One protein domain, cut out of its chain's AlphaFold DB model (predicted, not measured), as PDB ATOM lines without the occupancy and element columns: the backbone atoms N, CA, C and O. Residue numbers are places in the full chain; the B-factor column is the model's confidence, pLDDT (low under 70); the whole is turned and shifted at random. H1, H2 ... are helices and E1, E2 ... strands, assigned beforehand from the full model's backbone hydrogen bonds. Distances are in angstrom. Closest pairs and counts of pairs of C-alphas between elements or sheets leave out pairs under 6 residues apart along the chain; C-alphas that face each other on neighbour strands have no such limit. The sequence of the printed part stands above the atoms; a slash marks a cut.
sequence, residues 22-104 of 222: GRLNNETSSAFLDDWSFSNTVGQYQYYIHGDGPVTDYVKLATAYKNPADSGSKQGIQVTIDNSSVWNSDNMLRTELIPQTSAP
ATOM      1  N   GLY A  22     105.013 248.337 248.674       97.81
ATOM      2  CA  GLY A  22     105.384 246.963 248.325       97.81
ATOM      3  C   GLY A  22     106.864 246.755 247.984       97.81
ATOM      4  O   GLY A  22     107.226 245.699 247.480       97.81
ATOM      5  N   ARG A  23     107.754 247.734 248.210       97.94
ATOM      6  CA  ARG A  23     109.159 247.660 247.741       97.94
ATOM      7  C   ARG A  23     110.086 246.788 248.597       97.94
ATOM      8  O   ARG A  23     111.270 246.678 248.290       97.94
ATOM      9  N   LEU A  24     109.579 246.208 249.690       96.25
ATOM     10  CA  LEU A  24     110.311 245.289 250.583       96.25
ATOM     11  C   LEU A  24     111.661 245.841 251.081       96.25
ATOM     12  O   LEU A  24     112.648 245.128 251.258       96.25
ATOM     13  N   ASN A  25     111.714 247.152 251.329       96.50
ATOM     14  CA  ASN A  25     112.928 247.859 251.749       96.50
ATOM     15  C   ASN A  25     113.406 247.507 253.167       96.50
ATOM     16  O   ASN A  25     114.527 247.873 253.541       96.50
ATOM     17  N   ASN A  26     112.561 246.851 253.959       94.44
ATOM     18  CA  ASN A  26     112.863 246.438 255.328       94.44
ATOM     19  C   ASN A  26     113.074 244.926 255.458       94.44
ATOM     20  O   ASN A  26     113.491 244.477 256.519       94.44
ATOM     21  N   GLU A  27     112.857 244.174 254.380       95.69
ATOM     22  CA  GLU A  27     113.034 242.725 254.357       95.69
ATOM     23  C   GLU A  27     114.433 242.371 253.844       95.69
ATOM     24  O   GLU A  27     115.071 243.158 253.143       95.69
ATOM     25  N   THR A  28     114.953 241.198 254.192       93.81
ATOM     26  CA  THR A  28     116.276 240.724 253.727       93.81
ATOM     27  C   THR A  28     116.193 239.463 252.875       93.81
ATOM     28  O   THR A  28     117.127 239.156 252.136       93.81
ATOM     29  N   SER A  29     115.079 238.742 252.956       96.81
ATOM     30  CA  SER A  29     114.749 237.565 252.158       96.81
ATOM     31  C   SER A  29     113.230 237.482 252.006       96.81
ATOM     32  O   SER A  29     112.516 238.263 252.622       96.81
ATOM     33  N   SER A  30     112.729 236.541 251.206       97.75
ATOM     34  CA  SER A  30     111.292 236.269 251.068       97.75
ATOM     35  C   SER A  30     110.693 235.477 252.238       97.75
ATOM     36  O   SER A  30     109.482 235.309 252.275       97.75
ATOM     37  N   ALA A  31     111.500 235.042 253.213       97.31
ATOM     38  CA  ALA A  31     111.037 234.221 254.335       97.31
ATOM     39  C   ALA A  31     109.985 234.917 255.217       97.31
ATOM     40  O   ALA A  31     109.164 234.242 255.820       97.31
ATOM     41  N   PHE A  32     109.964 236.256 255.261       95.88
ATOM     42  CA  PHE A  32     108.931 237.008 255.989       95.88
ATOM     43  C   PHE A  32     107.507 236.730 255.474       95.88
ATOM     44  O   PHE A  32     106.540 236.974 256.192       95.88
ATOM     45  N   LEU A  33     107.356 236.245 254.233       98.12
ATOM     46  CA  LEU A  33     106.050 235.892 253.679       98.12
ATOM     47  C   LEU A  33     105.415 234.706 254.424       98.12
ATOM     48  O   LEU A  33     104.192 234.655 254.505       98.12
ATOM     49  N   ASP A  34     106.221 233.819 255.023       97.75
ATOM     50  CA  ASP A  34     105.737 232.679 255.818       97.75
ATOM     51  C   ASP A  34     105.146 233.114 257.177       97.75
ATOM     52  O   ASP A  34     104.428 232.344 257.819       97.75
ATOM     53  N   ASP A  35     105.407 234.350 257.627       96.88
ATOM     54  CA  ASP A  35     104.845 234.884 258.876       96.88
ATOM     55  C   ASP A  35     103.368 235.304 258.724       96.88
ATOM     56  O   ASP A  35     102.635 235.426 259.720       96.88
ATOM     57  N   TRP A  36     102.915 235.544 257.486       98.31
ATOM     58  CA  TRP A  36     101.530 235.899 257.191       98.31
ATOM     59  C   TRP A  36     100.627 234.659 257.225       98.31
ATOM     60  O   TRP A  36     100.945 233.599 256.701       98.31
ATOM     61  N   SER A  37      99.437 234.799 257.809       97.69
ATOM     62  CA  SER A  37      98.350 233.826 257.654       97.69
ATOM     63  C   SER A  37      96.991 234.510 257.773       97.69
ATOM     64  O   SER A  37      96.890 235.627 258.282       97.69
ATOM     65  N   PHE A  38      95.912 233.810 257.409       97.06
ATOM     66  CA  PHE A  38      94.543 234.301 257.624       97.06
ATOM     67  C   PHE A  38      94.247 234.654 259.094       97.06
ATOM     68  O   PHE A  38      93.461 235.559 259.363       97.06
ATOM     69  N   SER A  39      94.890 233.972 260.050       97.50
ATOM     70  CA  SER A  39      94.788 234.268 261.487       97.50
ATOM     71  C   SER A  39      95.815 235.284 262.001       97.50
ATOM     72  O   SER A  39      95.691 235.745 263.134       97.50
ATOM     73  N   ASN A  40      96.830 235.623 261.203       97.00
ATOM     74  CA  ASN A  40      97.917 236.533 261.559       97.00
ATOM     75  C   ASN A  40      98.310 237.386 260.344       97.00
ATOM     76  O   ASN A  40      99.308 237.130 259.673       97.00
ATOM     77  N   THR A  41      97.499 238.393 260.028       96.06
ATOM     78  CA  THR A  41      97.671 239.204 258.818       96.06
ATOM     79  C   THR A  41      98.731 240.301 259.022       96.06
ATOM     80  O   THR A  41      98.396 241.471 259.232       96.06
ATOM     81  N   VAL A  42     100.009 239.913 259.012       95.88
ATOM     82  CA  VAL A  42     101.189 240.778 259.232       95.88
ATOM     83  C   VAL A  42     101.956 241.065 257.934       95.88
ATOM     84  O   VAL A  42     101.660 240.493 256.896       95.88
ATOM     85  N   GLY A  43     102.950 241.955 257.967       95.69
ATOM     86  CA  GLY A  43     103.780 242.249 256.790       95.69
ATOM     87  C   GLY A  43     103.066 243.070 255.707       95.69
ATOM     88  O   GLY A  43     101.960 243.575 255.910       95.69
ATOM     89  N   GLN A  44     103.738 243.268 254.566       96.44
ATOM     90  CA  GLN A  44     103.232 244.122 253.478       96.44
ATOM     91  C   GLN A  44     102.412 243.356 252.433       96.44
ATOM     92  O   GLN A  44     101.641 243.984 251.703       96.44
ATOM     93  N   TYR A  45     102.544 242.030 252.373       98.50
ATOM     94  CA  TYR A  45     101.867 241.173 251.405       98.50
ATOM     95  C   TYR A  45     101.153 240.005 252.080       98.50
ATOM     96  O   TYR A  45     101.664 239.420 253.030       98.50
ATOM     97  N   GLN A  46      99.986 239.660 251.548       98.62
ATOM     98  CA  GLN A  46      99.350 238.368 251.745       98.62
ATOM     99  C   GLN A  46     100.018 237.363 250.813       98.62
ATOM    100  O   GLN A  46     100.239 237.664 249.635       98.62
ATOM    101  N   TYR A  47     100.296 236.175 251.338       98.25
ATOM    102  CA  TYR A  47     100.937 235.101 250.597       98.25
ATOM    103  C   TYR A  47     100.199 233.792 250.858       98.25
ATOM    104  O   TYR A  47     100.368 233.159 251.892       98.25
ATOM    105  N   TYR A  48      99.296 233.448 249.941       97.62
ATOM    106  CA  TYR A  48      98.529 232.199 249.992       97.62
ATOM    107  C   TYR A  48      98.223 231.604 248.618       97.62
ATOM    108  O   TYR A  48      97.678 230.508 248.558       97.62
ATOM    109  N   ILE A  49      98.524 232.326 247.530       97.56
ATOM    110  CA  ILE A  49      98.334 231.879 246.145       97.56
ATOM    111  C   ILE A  49      99.703 231.458 245.613       97.56
ATOM    112  O   ILE A  49     100.433 232.243 245.002       97.56
ATOM    113  N   HIS A  50     100.081 230.234 245.952       96.88
ATOM    114  CA  HIS A  50     101.345 229.606 245.584       96.88
ATOM    115  C   HIS A  50     101.196 228.079 245.629       96.88
ATOM    116  O   HIS A  50     100.169 227.562 246.076       96.88
ATOM    117  N   GLY A  51     102.228 227.373 245.165       96.00
ATOM    118  CA  GLY A  51     102.329 225.915 245.250       96.00
ATOM    119  C   GLY A  51     102.743 225.387 246.626       96.00
ATOM    120  O   GLY A  51     102.981 226.153 247.555       96.00
ATOM    121  N   ASP A  52     102.896 224.069 246.748       94.31
ATOM    122  CA  ASP A  52     103.211 223.396 248.023       94.31
ATOM    123  C   ASP A  52     104.700 223.463 248.441       94.31
ATOM    124  O   ASP A  52     105.084 222.964 249.502       94.31
ATOM    125  N   GLY A  53     105.565 224.022 247.595       95.75
ATOM    126  CA  GLY A  53     106.995 224.182 247.853       95.75
ATOM    127  C   GLY A  53     107.320 225.295 248.860       95.75
ATOM    128  O   GLY A  53     106.463 226.107 249.216       95.75
ATOM    129  N   PRO A  54     108.573 225.367 249.345       97.50
ATOM    130  CA  PRO A  54     109.030 226.481 250.170       97.50
ATOM    131  C   PRO A  54     108.944 227.817 249.417       97.50
ATOM    132  O   PRO A  54     109.185 227.873 248.212       97.50
ATOM    133  N   VAL A  55     108.730 228.923 250.141       98.12
ATOM    134  CA  VAL A  55     108.628 230.281 249.564       98.12
ATOM    135  C   VAL A  55     109.766 230.627 248.602       98.12
ATOM    136  O   VAL A  55     109.557 231.310 247.602       98.12
ATOM    137  N   THR A  56     110.980 230.132 248.855       97.69
ATOM    138  CA  THR A  56     112.153 230.401 248.017       97.69
ATOM    139  C   THR A  56     112.102 229.755 246.639       97.69
ATOM    140  O   THR A  56     112.890 230.152 245.782       97.69
ATOM    141  N   ASP A  57     111.219 228.789 246.399       98.00
ATOM    142  CA  ASP A  57     111.011 228.229 245.061       98.00
ATOM    143  C   ASP A  57     110.248 229.227 244.177       98.00
ATOM    144  O   ASP A  57     110.536 229.359 242.987       98.00
ATOM    145  N   TYR A  58     109.378 230.033 244.791       98.44
ATOM    146  CA  TYR A  58     108.435 230.915 244.107       98.44
ATOM    147  C   TYR A  58     108.822 232.393 244.156       98.44
ATOM    148  O   TYR A  58     108.635 233.119 243.181       98.44
ATOM    149  N   VAL A  59     109.376 232.861 245.275       98.75
ATOM    150  CA  VAL A  59     109.698 234.271 245.507       98.75
ATOM    151  C   VAL A  59     111.113 234.401 246.047       98.75
ATOM    152  O   VAL A  59     111.468 233.814 247.069       98.75
ATOM    153  N   LYS A  60     111.936 235.222 245.393       98.56
ATOM    154  CA  LYS A  60     113.290 235.560 245.860       98.56
ATOM    155  C   LYS A  60     113.514 237.058 245.824       98.56
ATOM    156  O   LYS A  60     113.059 237.737 244.906       98.56
ATOM    157  N   LEU A  61     114.277 237.560 246.791       98.44
ATOM    158  CA  LEU A  61     114.669 238.962 246.842       98.44
ATOM    159  C   LEU A  61     116.165 239.111 246.581       98.44
ATOM    160  O   LEU A  61     116.975 238.379 247.148       98.44
ATOM    161  N   ALA A  62     116.534 240.053 245.717       97.88
ATOM    162  CA  ALA A  62     117.932 240.410 245.491       97.88
ATOM    163  C   ALA A  62     118.066 241.798 244.860       97.88
ATOM    164  O   ALA A  62     117.189 242.270 244.135       97.88
ATOM    165  N   THR A  63     119.220 242.437 245.058       97.44
ATOM    166  CA  THR A  63     119.570 243.712 244.403       97.44
ATOM    167  C   THR A  63     119.617 243.599 242.877       97.44
ATOM    168  O   THR A  63     119.338 244.572 242.184       97.44
ATOM    169  N   ALA A  64     119.927 242.413 242.347       97.12
ATOM    170  CA  ALA A  64     119.939 242.135 240.912       97.12
ATOM    171  C   ALA A  64     118.533 242.055 240.288       97.12
ATOM    172  O   ALA A  64     118.413 242.112 239.068       97.12
ATOM    173  N   TYR A  65     117.478 241.926 241.101       98.25
ATOM    174  CA  TYR A  65     116.099 241.742 240.633       98.25
ATOM    175  C   TYR A  65     115.295 243.043 240.561       98.25
ATOM    176  O   TYR A  65     114.089 242.987 240.355       98.25
ATOM    177  N   LYS A  66     115.918 244.216 240.742       98.31
ATOM    178  CA  LYS A  66     115.246 245.518 240.590       98.31
ATOM    179  C   LYS A  66     115.702 246.272 239.351       98.31
ATOM    180  O   LYS A  66     116.786 246.027 238.816       98.31
ATOM    181  N   ASN A  67     114.911 247.269 238.960       98.62
ATOM    182  CA  ASN A  67     115.367 248.276 238.017       98.62
ATOM    183  C   ASN A  67     116.570 249.026 238.627       98.62
ATOM    184  O   ASN A  67     116.426 249.628 239.693       98.62
ATOM    185  N   PRO A  68     117.757 249.023 237.992       98.25
ATOM    186  CA  PRO A  68     118.929 249.711 238.533       98.25
ATOM    187  C   PRO A  68     118.741 251.232 238.633       98.25
ATOM    188  O   PRO A  68     119.425 251.869 239.431       98.25
ATOM    189  N   ALA A  69     117.817 251.812 237.859       98.12
ATOM    190  CA  ALA A  69     117.475 253.228 237.939       98.12
ATOM    191  C   ALA A  69     116.542 253.567 239.117       98.12
ATOM    192  O   ALA A  69     116.440 254.732 239.492       98.12
ATOM    193  N   ASP A  70     115.884 252.574 239.725       97.75
ATOM    194  CA  ASP A  70     115.059 252.784 240.912       97.75
ATOM    195  C   ASP A  70     115.945 252.842 242.165       97.75
ATOM    196  O   ASP A  70     116.376 251.820 242.714       97.75
ATOM    197  N   SER A  71     116.236 254.059 242.620       95.75
ATOM    198  CA  SER A  71     116.956 254.319 243.871       95.75
ATOM    199  C   SER A  71     116.074 254.192 245.118       95.75
ATOM    200  O   SER A  71     116.603 254.131 246.227       95.75
ATOM    201  N   GLY A  72     114.749 254.128 244.953       96.12
ATOM    202  CA  GLY A  72     113.776 253.995 246.033       96.12
ATOM    203  C   GLY A  72     113.581 252.559 246.522       96.12
ATOM    204  O   GLY A  72     113.101 252.374 247.640       96.12
ATOM    205  N   SER A  73     113.968 251.560 245.725       97.75
ATOM    206  CA  SER A  73     113.942 250.139 246.103       97.75
ATOM    207  C   SER A  73     115.348 249.622 246.419       97.75
ATOM    208  O   SER A  73     116.289 249.806 245.640       97.75
ATOM    209  N   LYS A  74     115.524 248.945 247.558       97.69
ATOM    210  CA  LYS A  74     116.803 248.332 247.961       97.69
ATOM    211  C   LYS A  74     117.077 247.025 247.218       97.69
ATOM    212  O   LYS A  74     118.226 246.734 246.904       97.69
ATOM    213  N   GLN A  75     116.029 246.275 246.906       97.69
ATOM    214  CA  GLN A  75     116.060 245.010 246.178       97.69
ATOM    215  C   GLN A  75     114.827 244.900 245.288       97.69
ATOM    216  O   GLN A  75     113.925 245.730 245.384       97.69
ATOM    217  N   GLY A  76     114.808 243.914 244.401       98.19
ATOM    218  CA  GLY A  76     113.613 243.567 243.645       98.19
ATOM    219  C   GLY A  76     113.155 242.156 243.952       98.19
ATOM    220  O   GLY A  76     113.806 241.430 244.709       98.19
ATOM    221  N   ILE A  77     112.029 241.796 243.351       98.56
ATOM    222  CA  ILE A  77     111.326 240.540 243.580       98.56
ATOM    223  C   ILE A  77     111.436 239.719 242.300       98.56
ATOM    224  O   ILE A  77     110.970 240.146 241.245       98.56
ATOM    225  N   GLN A  78     112.053 238.545 242.385       98.50
ATOM    226  CA  GLN A  78     111.897 237.515 241.367       98.50
ATOM    227  C   GLN A  78     110.676 236.677 241.735       98.50
ATOM    228  O   GLN A  78     110.635 236.109 242.826       98.50
ATOM    229  N   VAL A  79     109.721 236.603 240.811       98.56
ATOM    230  CA  VAL A  79     108.561 235.711 240.879       98.56
ATOM    231  C   VAL A  79     108.794 234.566 239.900       98.56
ATOM    232  O   VAL A  79     109.094 234.802 238.728       98.56
ATOM    233  N   THR A  80     108.679 233.341 240.392       98.25
ATOM    234  CA  THR A  80     108.856 232.103 239.636       98.25
ATOM    235  C   THR A  80     107.533 231.353 239.598       98.25
ATOM    236  O   THR A  80     106.844 231.247 240.614       98.25
ATOM    237  N   ILE A  81     107.215 230.807 238.428       97.38
ATOM    238  CA  ILE A  81     106.224 229.748 238.269       97.38
ATOM    239  C   ILE A  81     106.926 228.515 237.704       97.38
ATOM    240  O   ILE A  81     107.787 228.614 236.827       97.38
ATOM    241  N   ASP A  82     106.568 227.355 238.229       94.62
ATOM    242  CA  ASP A  82     106.998 226.045 237.763       94.62
ATOM    243  C   ASP A  82     105.850 225.036 237.908       94.62
ATOM    244  O   ASP A  82     104.753 225.383 238.342       94.62
ATOM    245  N   ASN A  83     106.092 223.768 237.572       93.94
ATOM    246  CA  ASN A  83     105.060 222.727 237.626       93.94
ATOM    247  C   ASN A  83     104.497 222.466 239.036       93.94
ATOM    248  O   ASN A  83     103.491 221.774 239.153       93.94
ATOM    249  N   SER A  84     105.147 222.955 240.096       95.25
ATOM    250  CA  SER A  84     104.648 222.853 241.468       95.25
ATOM    251  C   SER A  84     103.785 224.044 241.881       95.25
ATOM    252  O   SER A  84     103.135 223.970 242.915       95.25
ATOM    253  N   SER A  85     103.747 225.118 241.084       96.12
ATOM    254  CA  SER A  85     103.025 226.368 241.368       96.12
ATOM    255  C   SER A  85     101.510 226.236 241.151       96.12
ATOM    256  O   SER A  85     100.897 227.082 240.512       96.12
ATOM    257  N   VAL A  86     100.905 225.148 241.624       95.00
ATOM    258  CA  VAL A  86      99.473 224.858 241.483       95.00
ATOM    259  C   VAL A  86      98.762 225.265 242.766       95.00
ATOM    260  O   VAL A  86      99.091 224.757 243.837       95.00
ATOM    261  N   TRP A  87      97.761 226.138 242.664       91.75
ATOM    262  CA  TRP A  87      96.976 226.599 243.808       91.75
ATOM    263  C   TRP A  87      95.532 226.091 243.709       91.75
ATOM    264  O   TRP A  87      94.905 226.164 242.661       91.75
ATOM    265  N   ASN A  88      94.967 225.555 244.797       87.25
ATOM    266  CA  ASN A  88      93.572 225.074 244.849       87.25
ATOM    267  C   ASN A  88      93.160 224.050 243.764       87.25
ATOM    268  O   ASN A  88      91.974 223.917 243.460       87.25
ATOM    269  N   SER A  89      94.106 223.269 243.229       80.50
ATOM    270  CA  SER A  89      93.858 222.330 242.118       80.50
ATOM    271  C   SER A  89      93.324 223.002 240.843       80.50
ATOM    272  O   SER A  89      92.573 222.374 240.092       80.50
ATOM    273  N   ASP A  90      93.669 224.270 240.603       79.31
ATOM    274  CA  ASP A  90      93.408 224.898 239.313       79.31
ATOM    275  C   ASP A  90      94.343 224.348 238.217       79.31
ATOM    276  O   ASP A  90      95.363 223.708 238.473       79.31
ATOM    277  N   ASN A  91      93.954 224.546 236.957       87.19
ATOM    278  CA  ASN A  91      94.773 224.167 235.802       87.19
ATOM    279  C   ASN A  91      95.780 225.275 235.428       87.19
ATOM    280  O   ASN A  91      96.280 225.288 234.303       87.19
ATOM    281  N   MET A  92      96.033 226.234 236.325       93.44
ATOM    282  CA  MET A  92      96.879 227.403 236.085       93.44
ATOM    283  C   MET A  92      98.115 227.341 236.983       93.44
ATOM    284  O   MET A  92      98.080 226.799 238.080       93.44
ATOM    285  N   LEU A  93      99.233 227.897 236.520       96.56
ATOM    286  CA  LEU A  93     100.428 228.034 237.353       96.56
ATOM    287  C   LEU A  93     100.454 229.440 237.947       96.56
ATOM    288  O   LEU A  93     100.424 230.421 237.204       96.56
ATOM    289  N   ARG A  94     100.490 229.541 239.278       97.88
ATOM    290  CA  ARG A  94     100.279 230.794 240.004       97.88
ATOM    291  C   ARG A  94     101.278 230.977 241.139       97.88
ATOM    292  O   ARG A  94     101.443 230.113 241.995       97.88
ATOM    293  N   THR A  95     101.866 232.168 241.161       98.50
ATOM    294  CA  THR A  95     102.587 232.736 242.302       98.50
ATOM    295  C   THR A  95     102.185 234.198 242.394       98.50
ATOM    296  O   THR A  95     102.597 235.010 241.563       98.50
ATOM    297  N   GLU A  96     101.378 234.550 243.391       98.56
ATOM    298  CA  GLU A  96     100.823 235.898 243.526       98.56
ATOM    299  C   GLU A  96     101.026 236.459 244.930       98.56
ATOM    300  O   GLU A  96     100.920 235.765 245.942       98.56
ATOM    301  N   LEU A  97     101.304 237.762 244.975       98.50
ATOM    302  CA  LEU A  97     101.419 238.542 246.198       98.50
ATOM    303  C   LEU A  97     100.344 239.624 246.182       98.50
ATOM    304  O   LEU A  97     100.303 240.450 245.267       98.50
ATOM    305  N   ILE A  98      99.499 239.653 247.210       98.62
ATOM    306  CA  ILE A  98      98.397 240.618 247.318       98.62
ATOM    307  C   ILE A  98      98.753 241.664 248.382       98.62
ATOM    308  O   ILE A  98      99.229 241.284 249.449       98.62
ATOM    309  N   PRO A  99      98.534 242.973 248.162       98.38
ATOM    310  CA  PRO A  99      98.775 243.983 249.191       98.38
ATOM    311  C   PRO A  99      98.039 243.685 250.510       98.38
ATOM    312  O   PRO A  99      96.810 243.638 250.550       98.38
ATOM    313  N   GLN A 100      98.780 243.554 251.612       97.69
ATOM    314  CA  GLN A 100      98.224 243.513 252.967       97.69
ATOM    315  C   GLN A 100      98.118 244.952 253.486       97.69
ATOM    316  O   GLN A 100      99.109 245.561 253.886       97.69
ATOM    317  N   THR A 101      96.919 245.536 253.440       97.12
ATOM    318  CA  THR A 101      96.717 246.931 253.855       97.12
ATOM    319  C   THR A 101      95.280 247.236 254.263       97.12
ATOM    320  O   THR A 101      94.334 246.614 253.789       97.12
ATOM    321  N   SER A 102      95.119 248.239 255.127       95.88
ATOM    322  CA  SER A 102      93.840 248.895 255.420       95.88
ATOM    323  C   SER A 102      93.712 250.270 254.750       95.88
ATOM    324  O   SER A 102      92.675 250.927 254.873       95.88
ATOM    325  N   ALA A 103      94.759 250.725 254.050       96.50
ATOM    326  CA  ALA A 103      94.738 251.980 253.316       96.50
ATOM    327  C   ALA A 103      93.706 251.920 252.175       96.50
ATOM    328  O   ALA A 103      93.486 250.854 251.596       96.50
ATOM    329  N   PRO A 104      93.078 253.051 251.813       95.12
ATOM    330  CA  PRO A 104      92.034 253.101 250.793       95.12
ATOM    331  C   PRO A 104      92.623 253.031 249.373       95.12
ATOM    332  O   PRO A 104      92.427 253.938 248.571       95.12
TER     333      PRO A 104
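This is residues 22 to 104 of the 222 residues of a protein of Friedmanniomyces simplex (UniProt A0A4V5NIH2). There is little regular structure: loops join two small two-stranded sheets, E1 with E4 and E2 with E3, and short helix H1 bridges E1 and E2. The printed part has 83 residues, with H1, E1, H2, E2, E3, E4 in order; both sheets are antiparallel, and the class is mixed, with 27 residues in named elements. It is compact, radius of gyration of the C-alphas 13.3 A, spanning 39 by 29 by 22 A.

Start at H1, residues 30 to 35: 0 of 2 O i to N i+4 pairs are within hydrogen-bond range, but 3 of 3 O i to N i+3 pairs are. Its closest C-alphas to E1, residues 45 to 49, are Leu 33 and Tyr 47, 6.0 A. H2, residues 55 to 58, touches H1 at C-alphas 55 and 31, 6.6 A. E2, residues 59 to 62, and E3, residues 76 to 79, form a hairpin; N 78 and O 60 are 2.8 A apart. E4, residues 96 to 99, is antiparallel to E1; N 46 and O 98 are 2.8 A apart.

Find C-alpha 30 at (111.292, 236.269, 251.068); H1 runs 10.2 A. E1 runs 11.2 A, and E4 ends at C-alpha 99, (98.775, 243.983, 249.191).

The printed part has no cut; links E2 to E3 and E3 to E4 are long, and no printed residue is under 70.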